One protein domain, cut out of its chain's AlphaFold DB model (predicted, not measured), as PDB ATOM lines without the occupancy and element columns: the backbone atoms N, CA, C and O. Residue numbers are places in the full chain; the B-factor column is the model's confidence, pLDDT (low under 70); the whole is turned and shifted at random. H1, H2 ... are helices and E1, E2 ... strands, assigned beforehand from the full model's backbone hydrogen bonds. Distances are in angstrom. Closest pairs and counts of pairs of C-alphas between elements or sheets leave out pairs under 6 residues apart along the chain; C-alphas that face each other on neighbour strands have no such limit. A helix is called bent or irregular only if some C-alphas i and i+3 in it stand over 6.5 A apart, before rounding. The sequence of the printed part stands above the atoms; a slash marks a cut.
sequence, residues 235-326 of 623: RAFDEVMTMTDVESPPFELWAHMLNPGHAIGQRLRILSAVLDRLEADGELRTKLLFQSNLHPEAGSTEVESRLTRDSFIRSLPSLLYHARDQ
ATOM      1  N   ARG A 235       9.880  66.615 140.837       50.69
ATOM      2  CA  ARG A 235      10.017  65.320 140.139       50.69
ATOM      3  C   ARG A 235      11.192  65.314 139.154       50.69
ATOM      4  O   ARG A 235      11.894  64.318 139.027       50.69
ATOM      5  N   ALA A 236      11.456  66.458 138.524       51.94
ATOM      6  CA  ALA A 236      12.644  66.669 137.702       51.94
ATOM      7  C   ALA A 236      13.960  66.585 138.504       51.94
ATOM      8  O   ALA A 236      15.013  66.357 137.916       51.94
ATOM      9  N   PHE A 237      13.932  66.746 139.832       49.59
ATOM     10  CA  PHE A 237      15.116  66.574 140.673       49.59
ATOM     11  C   PHE A 237      15.426  65.087 140.889       49.59
ATOM     12  O   PHE A 237      16.581  64.712 140.745       49.59
ATOM     13  N   ASP A 238      14.421  64.226 141.100       54.72
ATOM     14  CA  ASP A 238      14.611  62.760 141.106       54.72
ATOM     15  C   ASP A 238      15.141  62.249 139.752       54.72
ATOM     16  O   ASP A 238      16.017  61.381 139.707       54.72
ATOM     17  N   GLU A 239      14.663  62.823 138.640       54.78
ATOM     18  CA  GLU A 239      15.205  62.562 137.297       54.78
ATOM     19  C   GLU A 239      16.679  62.996 137.191       54.78
ATOM     20  O   GLU A 239      17.506  62.216 136.727       54.78
ATOM     21  N   VAL A 240      17.044  64.189 137.680       48.66
ATOM     22  CA  VAL A 240      18.444  64.658 137.714       48.66
ATOM     23  C   VAL A 240      19.322  63.777 138.607       48.66
ATOM     24  O   VAL A 240      20.438  63.455 138.205       48.66
ATOM     25  N   MET A 241      18.838  63.338 139.772       54.34
ATOM     26  CA  MET A 241      19.565  62.407 140.646       54.34
ATOM     27  C   MET A 241      19.809  61.068 139.932       54.34
ATOM     28  O   MET A 241      20.935  60.580 139.911       54.34
ATOM     29  N   THR A 242      18.786  60.535 139.254       56.66
ATOM     30  CA  THR A 242      18.876  59.291 138.463       56.66
ATOM     31  C   THR A 242      19.815  59.438 137.256       56.66
ATOM     32  O   THR A 242      20.467  58.481 136.861       56.66
ATOM     33  N   MET A 243      19.913  60.634 136.667       44.38
ATOM     34  CA  MET A 243      20.807  60.931 135.538       44.38
ATOM     35  C   MET A 243      22.256  61.254 135.937       44.38
ATOM     36  O   MET A 243      23.104  61.338 135.052       44.38
ATOM     37  N   THR A 244      22.541  61.511 137.218       43.81
ATOM     38  CA  THR A 244      23.872  61.966 137.674       43.81
ATOM     39  C   THR A 244      24.614  60.958 138.547       43.81
ATOM     40  O   THR A 244      25.763  61.220 138.890       43.81
ATOM     41  N   ASP A 245      23.986  59.823 138.874       42.22
ATOM     42  CA  ASP A 245      24.553  58.722 139.676       42.22
ATOM     43  C   ASP A 245      25.071  59.164 141.064       42.22
ATOM     44  O   ASP A 245      25.966  58.575 141.666       42.22
ATOM     45  N   VAL A 246      24.495  60.251 141.586       44.34
ATOM     46  CA  VAL A 246      24.827  60.813 142.897       44.34
ATOM     47  C   VAL A 246      23.978  60.109 143.956       44.34
ATOM     48  O   VAL A 246      22.758  60.277 143.987       44.34
ATOM     49  N   GLU A 247      24.602  59.350 144.862       42.19
ATOM     50  CA  GLU A 247      23.921  58.895 146.083       42.19
ATOM     51  C   GLU A 247      23.348  60.106 146.846       42.19
ATOM     52  O   GLU A 247      23.946  61.181 146.841       42.19
ATOM     53  N   SER A 248      22.161  59.944 147.450       46.16
ATOM     54  CA  SER A 248      21.246  61.026 147.867       46.16
ATOM     55  C   SER A 248      21.910  62.304 148.408       46.16
ATOM     56  O   SER A 248      22.852  62.210 149.196       46.16
ATOM     57  N   PRO A 249      21.376  63.510 148.096       49.31
ATOM     58  CA  PRO A 249      22.041  64.751 148.471       49.31
ATOM     59  C   PRO A 249      22.272  64.808 149.983       49.31
ATOM     60  O   PRO A 249      21.344  64.481 150.736       49.31
ATOM     61  N   PRO A 250      23.461  65.241 150.445       55.72
ATOM     62  CA  PRO A 250      23.747  65.323 151.868       55.72
ATOM     63  C   PRO A 250      22.689  66.184 152.559       55.72
ATOM     64  O   PRO A 250      22.209  67.171 151.998       55.72
ATOM     65  N   PHE A 251      22.337  65.814 153.793       48.00
ATOM     66  CA  PHE A 251      21.313  66.477 154.615       48.00
ATOM     67  C   PHE A 251      21.471  68.012 154.664       48.00
ATOM     68  O   PHE A 251      20.490  68.752 154.696       48.00
ATOM     69  N   GLU A 252      22.713  68.488 154.578       49.09
ATOM     70  CA  GLU A 252      23.093  69.894 154.447       49.09
ATOM     71  C   GLU A 252      22.427  70.591 153.247       49.09
ATOM     72  O   GLU A 252      21.853  71.667 153.413       49.09
ATOM     73  N   LEU A 253      22.409  69.984 152.051       53.72
ATOM     74  CA  LEU A 253      21.774  70.585 150.868       53.72
ATOM     75  C   LEU A 253      20.266  70.774 151.082       53.72
ATOM     76  O   LEU A 253      19.718  71.826 150.743       53.72
ATOM     77  N   TRP A 254      19.609  69.795 151.708       58.19
ATOM     78  CA  TRP A 254      18.195  69.881 152.072       58.19
ATOM     79  C   TRP A 254      17.936  70.989 153.104       58.19
ATOM     80  O   TRP A 254      17.004  71.780 152.937       58.19
ATOM     81  N   ALA A 255      18.803  71.136 154.111       57.25
ATOM     82  CA  ALA A 255      18.739  72.251 155.057       57.25
ATOM     83  C   ALA A 255      18.929  73.621 154.364       57.25
ATOM     84  O   ALA A 255      18.200  74.574 154.659       57.25
ATOM     85  N   HIS A 256      19.838  73.719 153.387       64.19
ATOM     86  CA  HIS A 256      20.043  74.932 152.586       64.19
ATOM     87  C   HIS A 256      18.857  75.263 151.659       64.19
ATOM     88  O   HIS A 256      18.574  76.441 151.448       64.19
ATOM     89  N   MET A 257      18.132  74.266 151.134       56.28
ATOM     90  CA  MET A 257      16.901  74.474 150.348       56.28
ATOM     91  C   MET A 257      15.757  75.052 151.191       56.28
ATOM     92  O   MET A 257      15.028  75.955 150.749       56.28
ATOM     93  N   LEU A 258      15.610  74.538 152.415       57.12
ATOM     94  CA  LEU A 258      14.562  74.942 153.351       57.12
ATOM     95  C   LEU A 258      14.805  76.342 153.942       57.12
ATOM     96  O   LEU A 258      13.842  77.021 154.298       57.12
ATOM     97  N   ASN A 259      16.051  76.827 153.980       67.38
ATOM     98  CA  ASN A 259      16.376  78.175 154.452       67.38
ATOM     99  C   ASN A 259      16.166  79.252 153.353       67.38
ATOM    100  O   ASN A 259      16.969  79.344 152.422       67.38
ATOM    101  N   PRO A 260      15.144  80.134 153.450       48.69
ATOM    102  CA  PRO A 260      14.874  81.162 152.435       48.69
ATOM    103  C   PRO A 260      15.945  82.264 152.351       48.69
ATOM    104  O   PRO A 260      15.999  82.983 151.350       48.69
ATOM    105  N   GLY A 261      16.788  82.410 153.377       62.19
ATOM    106  CA  GLY A 261      17.909  83.353 153.384       62.19
ATOM    107  C   GLY A 261      19.172  82.829 152.693       62.19
ATOM    108  O   GLY A 261      20.110  83.597 152.508       62.19
ATOM    109  N   HIS A 262      19.225  81.546 152.318       78.94
ATOM    110  CA  HIS A 262      20.428  80.942 151.747       78.94
ATOM    111  C   HIS A 262      20.492  81.112 150.221       78.94
ATOM    112  O   HIS A 262      19.524  80.811 149.519       78.94
ATOM    113  N   ALA A 263      21.647  81.531 149.692       70.00
ATOM    114  CA  ALA A 263      21.833  81.796 148.259       70.00
ATOM    115  C   ALA A 263      21.522  80.564 147.387       70.00
ATOM    116  O   ALA A 263      20.754  80.663 146.428       70.00
ATOM    117  N   ILE A 264      22.021  79.385 147.778       77.00
ATOM    118  CA  ILE A 264      21.699  78.096 147.135       77.00
ATOM    119  C   ILE A 264      20.180  77.839 147.111       77.00
ATOM    120  O   ILE A 264      19.635  77.490 146.065       77.00
ATOM    121  N   GLY A 265      19.474  78.068 148.225       77.38
ATOM    122  CA  GLY A 265      18.023  77.874 148.316       77.38
ATOM    123  C   GLY A 265      17.233  78.809 147.393       77.38
ATOM    124  O   GLY A 265      16.241  78.394 146.796       77.38
ATOM    125  N   GLN A 266      17.697  80.048 147.207       75.88
ATOM    126  CA  GLN A 266      17.107  80.990 146.248       75.88
ATOM    127  C   GLN A 266      17.380  80.575 144.794       75.88
ATOM    128  O   GLN A 266      16.455  80.574 143.980       75.88
ATOM    129  N   ARG A 267      18.611  80.151 144.467       77.56
ATOM    130  CA  ARG A 267      18.965  79.646 143.126       77.56
ATOM    131  C   ARG A 267      18.145  78.406 142.755       77.56
ATOM    132  O   ARG A 267      17.590  78.362 141.661       77.56
ATOM    133  N   LEU A 268      17.990  77.445 143.667       77.75
ATOM    134  CA  LEU A 268      17.204  76.226 143.431       77.75
ATOM    135  C   LEU A 268      15.714  76.517 143.181       77.75
ATOM    136  O   LEU A 268      15.115  75.890 142.311       77.75
ATOM    137  N   ARG A 269      15.125  77.519 143.852       76.56
ATOM    138  CA  ARG A 269      13.744  77.967 143.572       76.56
ATOM    139  C   ARG A 269      13.599  78.583 142.180       76.56
ATOM    140  O   ARG A 269      12.599  78.330 141.515       76.56
ATOM    141  N   ILE A 270      14.594  79.346 141.718       80.06
ATOM    142  CA  ILE A 270      14.618  79.887 140.348       80.06
ATOM    143  C   ILE A 270      14.714  78.744 139.325       80.06
ATOM    144  O   ILE A 270      13.960  78.741 138.354       80.06
ATOM    145  N   LEU A 271      15.580  77.751 139.555       84.38
ATOM    146  CA  LEU A 271      15.703  76.581 138.674       84.38
ATOM    147  C   LEU A 271      14.400  75.755 138.632       84.38
ATOM    148  O   LEU A 271      13.990  75.343 137.549       84.38
ATOM    149  N   SER A 272      13.713  75.586 139.770       82.44
ATOM    150  CA  SER A 272      12.388  74.944 139.832       82.44
ATOM    151  C   SER A 272      11.343  75.709 139.016       82.44
ATOM    152  O   SER A 272      10.663  75.112 138.192       82.44
ATOM    153  N   ALA A 273      11.263  77.036 139.164       81.19
ATOM    154  CA  ALA A 273      10.311  77.852 138.408       81.19
ATOM    155  C   ALA A 273      10.570  77.831 136.887       81.19
ATOM    156  O   ALA A 273       9.633  77.937 136.094       81.19
ATOM    157  N   VAL A 274      11.831  77.673 136.461       83.62
ATOM    158  CA  VAL A 274      12.178  77.467 135.043       83.62
ATOM    159  C   VAL A 274      11.722  76.087 134.556       83.62
ATOM    160  O   VAL A 274      11.168  76.005 133.461       83.62
ATOM    161  N   LEU A 275      11.883  75.028 135.358       86.00
ATOM    162  CA  LEU A 275      11.364  73.688 135.040       86.00
ATOM    163  C   LEU A 275       9.839  73.682 134.924       86.00
ATOM    164  O   LEU A 275       9.329  73.254 133.892       86.00
ATOM    165  N   ASP A 276       9.127  74.234 135.910       83.62
ATOM    166  CA  ASP A 276       7.661  74.330 135.901       83.62
ATOM    167  C   ASP A 276       7.157  75.042 134.627       83.62
ATOM    168  O   ASP A 276       6.157  74.644 134.023       83.62
ATOM    169  N   ARG A 277       7.875  76.079 134.164       80.75
ATOM    170  CA  ARG A 277       7.539  76.796 132.922       80.75
ATOM    171  C   ARG A 277       7.839  75.976 131.666       80.75
ATOM    172  O   ARG A 277       7.032  75.992 130.740       80.75
ATOM    173  N   LEU A 278       8.957  75.249 131.634       89.69
ATOM    174  CA  LEU A 278       9.316  74.354 130.528       89.69
ATOM    175  C   LEU A 278       8.369  73.149 130.420       89.69
ATOM    176  O   LEU A 278       8.094  72.703 129.310       89.69
ATOM    177  N   GLU A 279       7.837  72.649 131.536       85.12
ATOM    178  CA  GLU A 279       6.814  71.595 131.540       85.12
ATOM    179  C   GLU A 279       5.433  72.114 131.111       85.12
ATOM    180  O   GLU A 279       4.698  71.394 130.434       85.12
ATOM    181  N   ALA A 280       5.092  73.366 131.436       87.50
ATOM    182  CA  ALA A 280       3.831  73.987 131.026       87.50
ATOM    183  C   ALA A 280       3.797  74.410 129.542       87.50
ATOM    184  O   ALA A 280       2.786  74.196 128.871       87.50
ATOM    185  N   ASP A 281       4.879  75.014 129.032       91.19
ATOM    186  CA  ASP A 281       4.931  75.606 127.682       91.19
ATOM    187  C   ASP A 281       5.680  74.738 126.647       91.19
ATOM    188  O   ASP A 281       5.617  75.009 125.446       91.19
ATOM    189  N   GLY A 282       6.431  73.720 127.082       92.31
ATOM    190  CA  GLY A 282       7.284  72.862 126.243       92.31
ATOM    191  C   GLY A 282       8.626  73.490 125.827       92.31
ATOM    192  O   GLY A 282       9.651  72.803 125.799       92.31
ATOM    193  N   GLU A 283       8.653  74.795 125.543       92.38
ATOM    194  CA  GLU A 283       9.875  75.565 125.278       92.38
ATOM    195  C   GLU A 283       9.805  76.987 125.859       92.38
ATOM    196  O   GLU A 283       8.787  77.670 125.769       92.38
ATOM    197  N   LEU A 284      10.923  77.468 126.406       91.12
ATOM    198  CA  LEU A 284      11.104  78.858 126.814       91.12
ATOM    199  C   LEU A 284      11.896  79.593 125.727       91.12
ATOM    200  O   LEU A 284      13.036  79.239 125.418       91.12
ATOM    201  N   ARG A 285      11.306  80.648 125.160       89.75
ATOM    202  CA  ARG A 285      11.943  81.491 124.138       89.75
ATOM    203  C   ARG A 285      12.413  82.802 124.746       89.75
ATOM    204  O   ARG A 285      11.606  83.557 125.284       89.75
ATOM    205  N   THR A 286      13.702  83.108 124.625       82.44
ATOM    206  CA  THR A 286      14.280  84.368 125.111       82.44
ATOM    207  C   THR A 286      14.886  85.153 123.953       82.44
ATOM    208  O   THR A 286      15.710  84.651 123.194       82.44
ATOM    209  N   LYS A 287      14.458  86.407 123.788       85.25
ATOM    210  CA  LYS A 287      14.959  87.312 122.744       85.25
ATOM    211  C   LYS A 287      16.053  88.200 123.329       85.25
ATOM    212  O   LYS A 287      15.784  89.044 124.183       85.25
ATOM    213  N   LEU A 288      17.285  87.996 122.876       75.62
ATOM    214  CA  LEU A 288      18.462  88.755 123.288       75.62
ATOM    215  C   LEU A 288      18.773  89.823 122.236       75.62
ATOM    216  O   LEU A 288      19.063  89.507 121.084       75.62
ATOM    217  N   LEU A 289      18.713  91.095 122.630       79.62
ATOM    218  CA  LEU A 289      19.043  92.228 121.763       79.62
ATOM    219  C   LEU A 289      20.509  92.626 121.955       79.62
ATOM    220  O   LEU A 289      20.875  93.243 122.955       79.62
ATOM    221  N   PHE A 290      21.343  92.302 120.970       78.12
ATOM    222  CA  PHE A 290      22.749  92.685 120.929       78.12
ATOM    223  C   PHE A 290      22.911  94.004 120.171       78.12
ATOM    224  O   PHE A 290      22.662  94.075 118.970       78.12
ATOM    225  N   GLN A 291      23.363  95.055 120.856       80.56
ATOM    226  CA  GLN A 291      23.801  96.297 120.213       80.56
ATOM    227  C   GLN A 291      25.327  96.312 120.103       80.56
ATOM    228  O   GLN A 291      26.031  96.217 121.111       80.56
ATOM    229  N   SER A 292      25.846  96.430 118.878       75.56
ATOM    230  CA  SER A 292      27.289  96.533 118.651       75.56
ATOM    231  C   SER A 292      27.795  97.919 119.043       75.56
ATOM    232  O   SER A 292      27.480  98.915 118.399       75.56
ATOM    233  N   ASN A 293      28.645  97.984 120.069       64.38
ATOM    234  CA  ASN A 293      29.321  99.229 120.454       64.38
ATOM    235  C   ASN A 293      30.408  99.658 119.450       64.38
ATOM    236  O   ASN A 293      30.846 100.804 119.491       64.38
ATOM    237  N   LEU A 294      30.866  98.743 118.587       66.50
ATOM    238  CA  LEU A 294      31.880  99.017 117.563       66.50
ATOM    239  C   LEU A 294      31.263  99.600 116.285       66.50
ATOM    240  O   LEU A 294      31.923 100.375 115.602       66.50
ATOM    241  N   HIS A 295      29.998  99.262 116.013       70.88
ATOM    242  CA  HIS A 295      29.224  99.730 114.863       70.88
ATOM    243  C   HIS A 295      27.788 100.070 115.291       70.88
ATOM    244  O   HIS A 295      26.874  99.279 115.042       70.88
ATOM    245  N   PRO A 296      27.551 101.218 115.955       69.31
ATOM    246  CA  PRO A 296      26.200 101.637 116.346       69.31
ATOM    247  C   PRO A 296      25.263 101.827 115.138       69.31
ATOM    248  O   PRO A 296      24.047 101.683 115.268       69.31
ATOM    249  N   GLU A 297      25.815 102.097 113.954       85.81
ATOM    250  CA  GLU A 297      25.110 102.128 112.668       85.81
ATOM    251  C   GLU A 297      24.642 100.752 112.153       85.81
ATOM    252  O   GLU A 297      23.746 100.709 111.312       85.81
ATOM    253  N   ALA A 298      25.180  99.636 112.663       80.19
ATOM    254  CA  ALA A 298      24.776  98.284 112.251       80.19
ATOM    255  C   ALA A 298      23.415  97.840 112.830       80.19
ATOM    256  O   ALA A 298      22.902  96.784 112.466       80.19
ATOM    257  N   GLY A 299      22.820  98.645 113.717       88.00
ATOM    258  CA  GLY A 299      21.563  98.331 114.391       88.00
ATOM    259  C   GLY A 299      21.713  97.322 115.536       88.00
ATOM    260  O   GLY A 299      22.809  96.893 115.897       88.00
ATOM    261  N   SER A 300      20.584  96.968 116.151       87.62
ATOM    262  CA  SER A 300      20.516  95.884 117.133       87.62
ATOM    263  C   SER A 300      20.228  94.555 116.442       87.62
ATOM    264  O   SER A 300      19.183  94.421 115.802       87.62
ATOM    265  N   THR A 301      21.090  93.563 116.639       86.19
ATOM    266  CA  THR A 301      20.824  92.181 116.234       86.19
ATOM    267  C   THR A 301      19.973  91.505 117.302       86.19
ATOM    268  O   THR A 301      20.391  91.389 118.454       86.19
ATOM    269  N   GLU A 302      18.777  91.053 116.935       88.81
ATOM    270  CA  GLU A 302      17.933  90.235 117.805       88.81
ATOM    271  C   GLU A 302      18.263  88.751 117.602       88.81
ATOM    272  O   GLU A 302      18.216  88.246 116.481       88.81
ATOM    273  N   VAL A 303      18.591  88.051 118.687       84.06
ATOM    274  CA  VAL A 303      18.853  86.608 118.706       84.06
ATOM    275  C   VAL A 303      17.775  85.943 119.557       84.06
ATOM    276  O   VAL A 303      17.717  86.156 120.767       84.06
ATOM    277  N   GLU A 304      16.910  85.140 118.936       89.94
ATOM    278  CA  GLU A 304      15.982  84.261 119.656       89.94
ATOM    279  C   GLU A 304      16.745  83.007 120.108       89.94
ATOM    280  O   GLU A 304      17.135  82.183 119.282       89.94
ATOM    281  N   SER A 305      16.958  82.862 121.414       86.94
ATOM    282  CA  SER A 305      17.410  81.613 122.028       86.94
ATOM    283  C   SER A 305      16.202  80.775 122.447       86.94
ATOM    284  O   SER A 305      15.177  81.313 122.882       86.94
ATOM    285  N   ARG A 306      16.320  79.451 122.323       93.81
ATOM    286  CA  ARG A 306      15.288  78.489 122.724       93.81
ATOM    287  C   ARG A 306      15.866  77.506 123.724       93.81
ATOM    288  O   ARG A 306      16.875  76.857 123.456       93.81
ATOM    289  N   LEU A 307      15.201  77.397 124.861       93.12
ATOM    290  CA  LEU A 307      15.511  76.458 125.923       93.12
ATOM    291  C   LEU A 307      14.371  75.439 125.980       93.12
ATOM    292  O   LEU A 307      13.209  75.825 126.088       93.12
ATOM    293  N   THR A 308      14.685  74.151 125.885       94.38
ATOM    294  CA  THR A 308      13.713  73.063 126.054       94.38
ATOM    295  C   THR A 308      13.946  72.394 127.404       94.38
ATOM    296  O   THR A 308      15.016  72.559 127.998       94.38
ATOM    297  N   ARG A 309      12.971  71.614 127.895       91.94
ATOM    298  CA  ARG A 309      13.134  70.812 129.122       91.94
ATOM    299  C   ARG A 309      14.429  69.991 129.077       91.94
ATOM    300  O   ARG A 309      15.245  70.074 129.988       91.94
ATOM    301  N   ASP A 310      14.663  69.291 127.970       89.06
ATOM    302  CA  ASP A 310      15.824  68.422 127.786       89.06
ATOM    303  C   ASP A 310      17.161  69.174 127.745       89.06
ATOM    304  O   ASP A 310      18.146  68.699 128.316       89.06
ATOM    305  N   SER A 311      17.240  70.330 127.068       87.50
ATOM    306  CA  SER A 311      18.488  71.110 127.047       87.50
ATOM    307  C   SER A 311      18.760  71.772 128.395       87.50
ATOM    308  O   SER A 311      19.911  71.815 128.829       87.50
ATOM    309  N   PHE A 312      17.712  72.193 129.109       90.94
ATOM    310  CA  PHE A 312      17.843  72.695 130.471       90.94
ATOM    311  C   PHE A 312      18.319  71.606 131.440       90.94
ATOM    312  O   PHE A 312      19.314  71.822 132.130       90.94
ATOM    313  N   ILE A 313      17.695  70.422 131.442       86.31
ATOM    314  CA  ILE A 313      18.092  69.300 132.309       86.31
ATOM    315  C   ILE A 313      19.537  68.868 132.031       86.31
ATOM    316  O   ILE A 313      20.313  68.737 132.975       86.31
ATOM    317  N   ARG A 314      19.957  68.768 130.760       82.50
ATOM    318  CA  ARG A 314      21.369  68.505 130.413       82.50
ATOM    319  C   ARG A 314      22.338  69.589 130.907       82.50
ATOM    320  O   ARG A 314      23.510  69.295 131.121       82.50
ATOM    321  N   SER A 315      21.872  70.823 131.113       81.62
ATOM    322  CA  SER A 315      22.683  71.927 131.655       81.62
ATOM    323  C   SER A 315      22.700  72.009 133.192       81.62
ATOM    324  O   SER A 315      23.614  72.618 133.754       81.62
ATOM    325  N   LEU A 316      21.730  71.390 133.883       82.31
ATOM    326  CA  LEU A 316      21.574  71.493 135.340       82.31
ATOM    327  C   LEU A 316      22.813  71.055 136.139       82.31
ATOM    328  O   LEU A 316      23.187  71.812 137.035       82.31
ATOM    329  N   PRO A 317      23.508  69.938 135.832       80.19
ATOM    330  CA  PRO A 317      24.714  69.552 136.569       80.19
ATOM    331  C   PRO A 317      25.790  70.646 136.561       80.19
ATOM    332  O   PRO A 317      26.354  70.970 137.604       80.19
ATOM    333  N   SER A 318      26.006  71.299 135.415       68.00
ATOM    334  CA  SER A 318      26.956  72.413 135.272       68.00
ATOM    335  C   SER A 318      26.519  73.660 136.048       68.00
ATOM    336  O   SER A 318      27.349  74.326 136.669       68.00
ATOM    337  N   LEU A 319      25.219  73.978 136.046       69.62
ATOM    338  CA  LEU A 319      24.661  75.109 136.800       69.62
ATOM    339  C   LEU A 319      24.764  74.887 138.317       69.62
ATOM    340  O   LEU A 319      25.156  75.800 139.044       69.62
ATOM    341  N   LEU A 320      24.464  73.675 138.789       72.62
ATOM    342  CA  LEU A 320      24.571  73.290 140.199       72.62
ATOM    343  C   LEU A 320      26.033  73.232 140.661       72.62
ATOM    344  O   LEU A 320      26.348  73.722 141.745       72.62
ATOM    345  N   TYR A 321      26.940  72.716 139.824       65.31
ATOM    346  CA  TYR A 321      28.377  72.718 140.104       65.31
ATOM    347  C   TYR A 321      28.918  74.146 140.259       65.31
ATOM    348  O   TYR A 321      29.573  74.445 141.257       65.31
ATOM    349  N   HIS A 322      28.591  75.053 139.329       55.22
ATOM    350  CA  HIS A 322      28.981  76.463 139.440       55.22
ATOM    351  C   HIS A 322      28.358  77.159 140.654       55.22
ATOM    352  O   HIS A 322      29.044  77.932 141.319       55.22
ATOM    353  N   ALA A 323      27.095  76.868 140.980       57.06
ATOM    354  CA  ALA A 323      26.449  77.423 142.166       57.06
ATOM    355  C   ALA A 323      27.117  76.958 143.474       57.06
ATOM    356  O   ALA A 323      27.165  77.732 144.425       57.06
ATOM    357  N   ARG A 324      27.645  75.726 143.518       57.22
ATOM    358  CA  ARG A 324      28.410  75.196 144.657       57.22
ATOM    359  C   ARG A 324      29.800  75.825 144.766       57.22
ATOM    360  O   ARG A 324      30.233  76.140 145.867       57.22
ATOM    361  N   ASP A 325      30.497  75.987 143.644       49.44
ATOM    362  CA  ASP A 325      31.872  76.502 143.626       49.44
ATOM    363  C   ASP A 325      31.934  78.001 143.980       49.44
ATOM    364  O   ASP A 325      32.814  78.421 144.721       49.44
ATOM    365  N   GLN A 326      30.940  78.788 143.545       50.84
ATOM    366  CA  GLN A 326      30.813  80.216 143.883       50.84
ATOM    367  C   GLN A 326      30.373  80.496 145.328       50.84
ATOM    368  O   GLN A 326      30.557  81.615 145.801       50.84
TER     369      GLN A 326
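AT A GLANCE: This is residues 235 to 326 of the 623 residues of an uncharacterized protein of Polyangiaceae bacterium (UniProt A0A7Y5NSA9). Two antiparallel helices, H3 and H4, lie side by side, and a long two-stranded hairpin, E1 and E2, leaves one end of this pair as an arm, making a V with it and ending in a loop whose residues 293 to 298 stick out. On the side of the helix pair away from the arm, H1 crosses H4, while short H2 packs on the start of H3. The printed part has 92 residues, with four named helices and two named strands in the order H1 H2 H3 E1 E2 H4; the sheet, E1 - E2, is antiparallel and the class is mixed, helices and strands. The whole is loose, with a radius of gyration of the C-alphas of 17.1 A, and only just elongated, spanning 55 by 28 by 23 A.

IN THESE COORDINATES: H1, residues 235 to 244, begins with C-alpha 235 at (10.017, 65.320, 140.139) and is 14.5 A long. H2, residues 251 to 258, measures 10.9 A, and H3, residues 263 to 281, 27.3 A. E1, residues 283 to 291, is 25.5 A long and ends with C-alpha 291 at (23.801, 96.297, 120.213). E2, residues 300 to 308, is 25.4 A long. H4, residues 309 to 325, measures 24.4 A and ends with C-alpha 325 at (31.872, 76.502, 143.626). H4 has a kink of 37 degrees near residue 316 and is irregular: C-alphas 314 and 317 are 7.1 A apart.

HOW THE PARTS SIT: H1 only just touches H4, with 3 pairs of C-alphas within 8 A, through residues 313 to 317 of H4 alone; the closest C-alphas are those of Val 240 and Ile 313, 7.1 A apart. Their lines are about perpendicular at 72 degrees, only just more than steep. H1 is close to but not clearly touching H3. H2 touches H3 through residues 264 to 268 of H3 alone, the closest C-alphas being those of Met 257 and Gly 265 at 4.1 A. H3 and H4 touch at a shallow tilt of 4 degrees, opposite ways, with C-alphas of Leu 278 and Arg 309 closest at 5.4 A. In the hairpin of E1 and E2, N 284 and O 307 at 2.8 A and N 301 and O 290 at 2.9 A are within hydrogen-bond range. The closest C-alphas of H3 and E1 are those of Leu 278 and Leu 284, 6.1 A apart. H2 and H4 are apart. Every O i to N i+4 pair is within hydrogen-bond range in H1, H2 and H3, and 11 of 13 are in H4.

THE WHOLE: The C-alphas of Phe 251 and Glu 297 are the two farthest apart, at 55.2 A. The printed part has no cut and no long link. Its mean pLDDT is 71.8, and residues 235 to 261 are among those under 70.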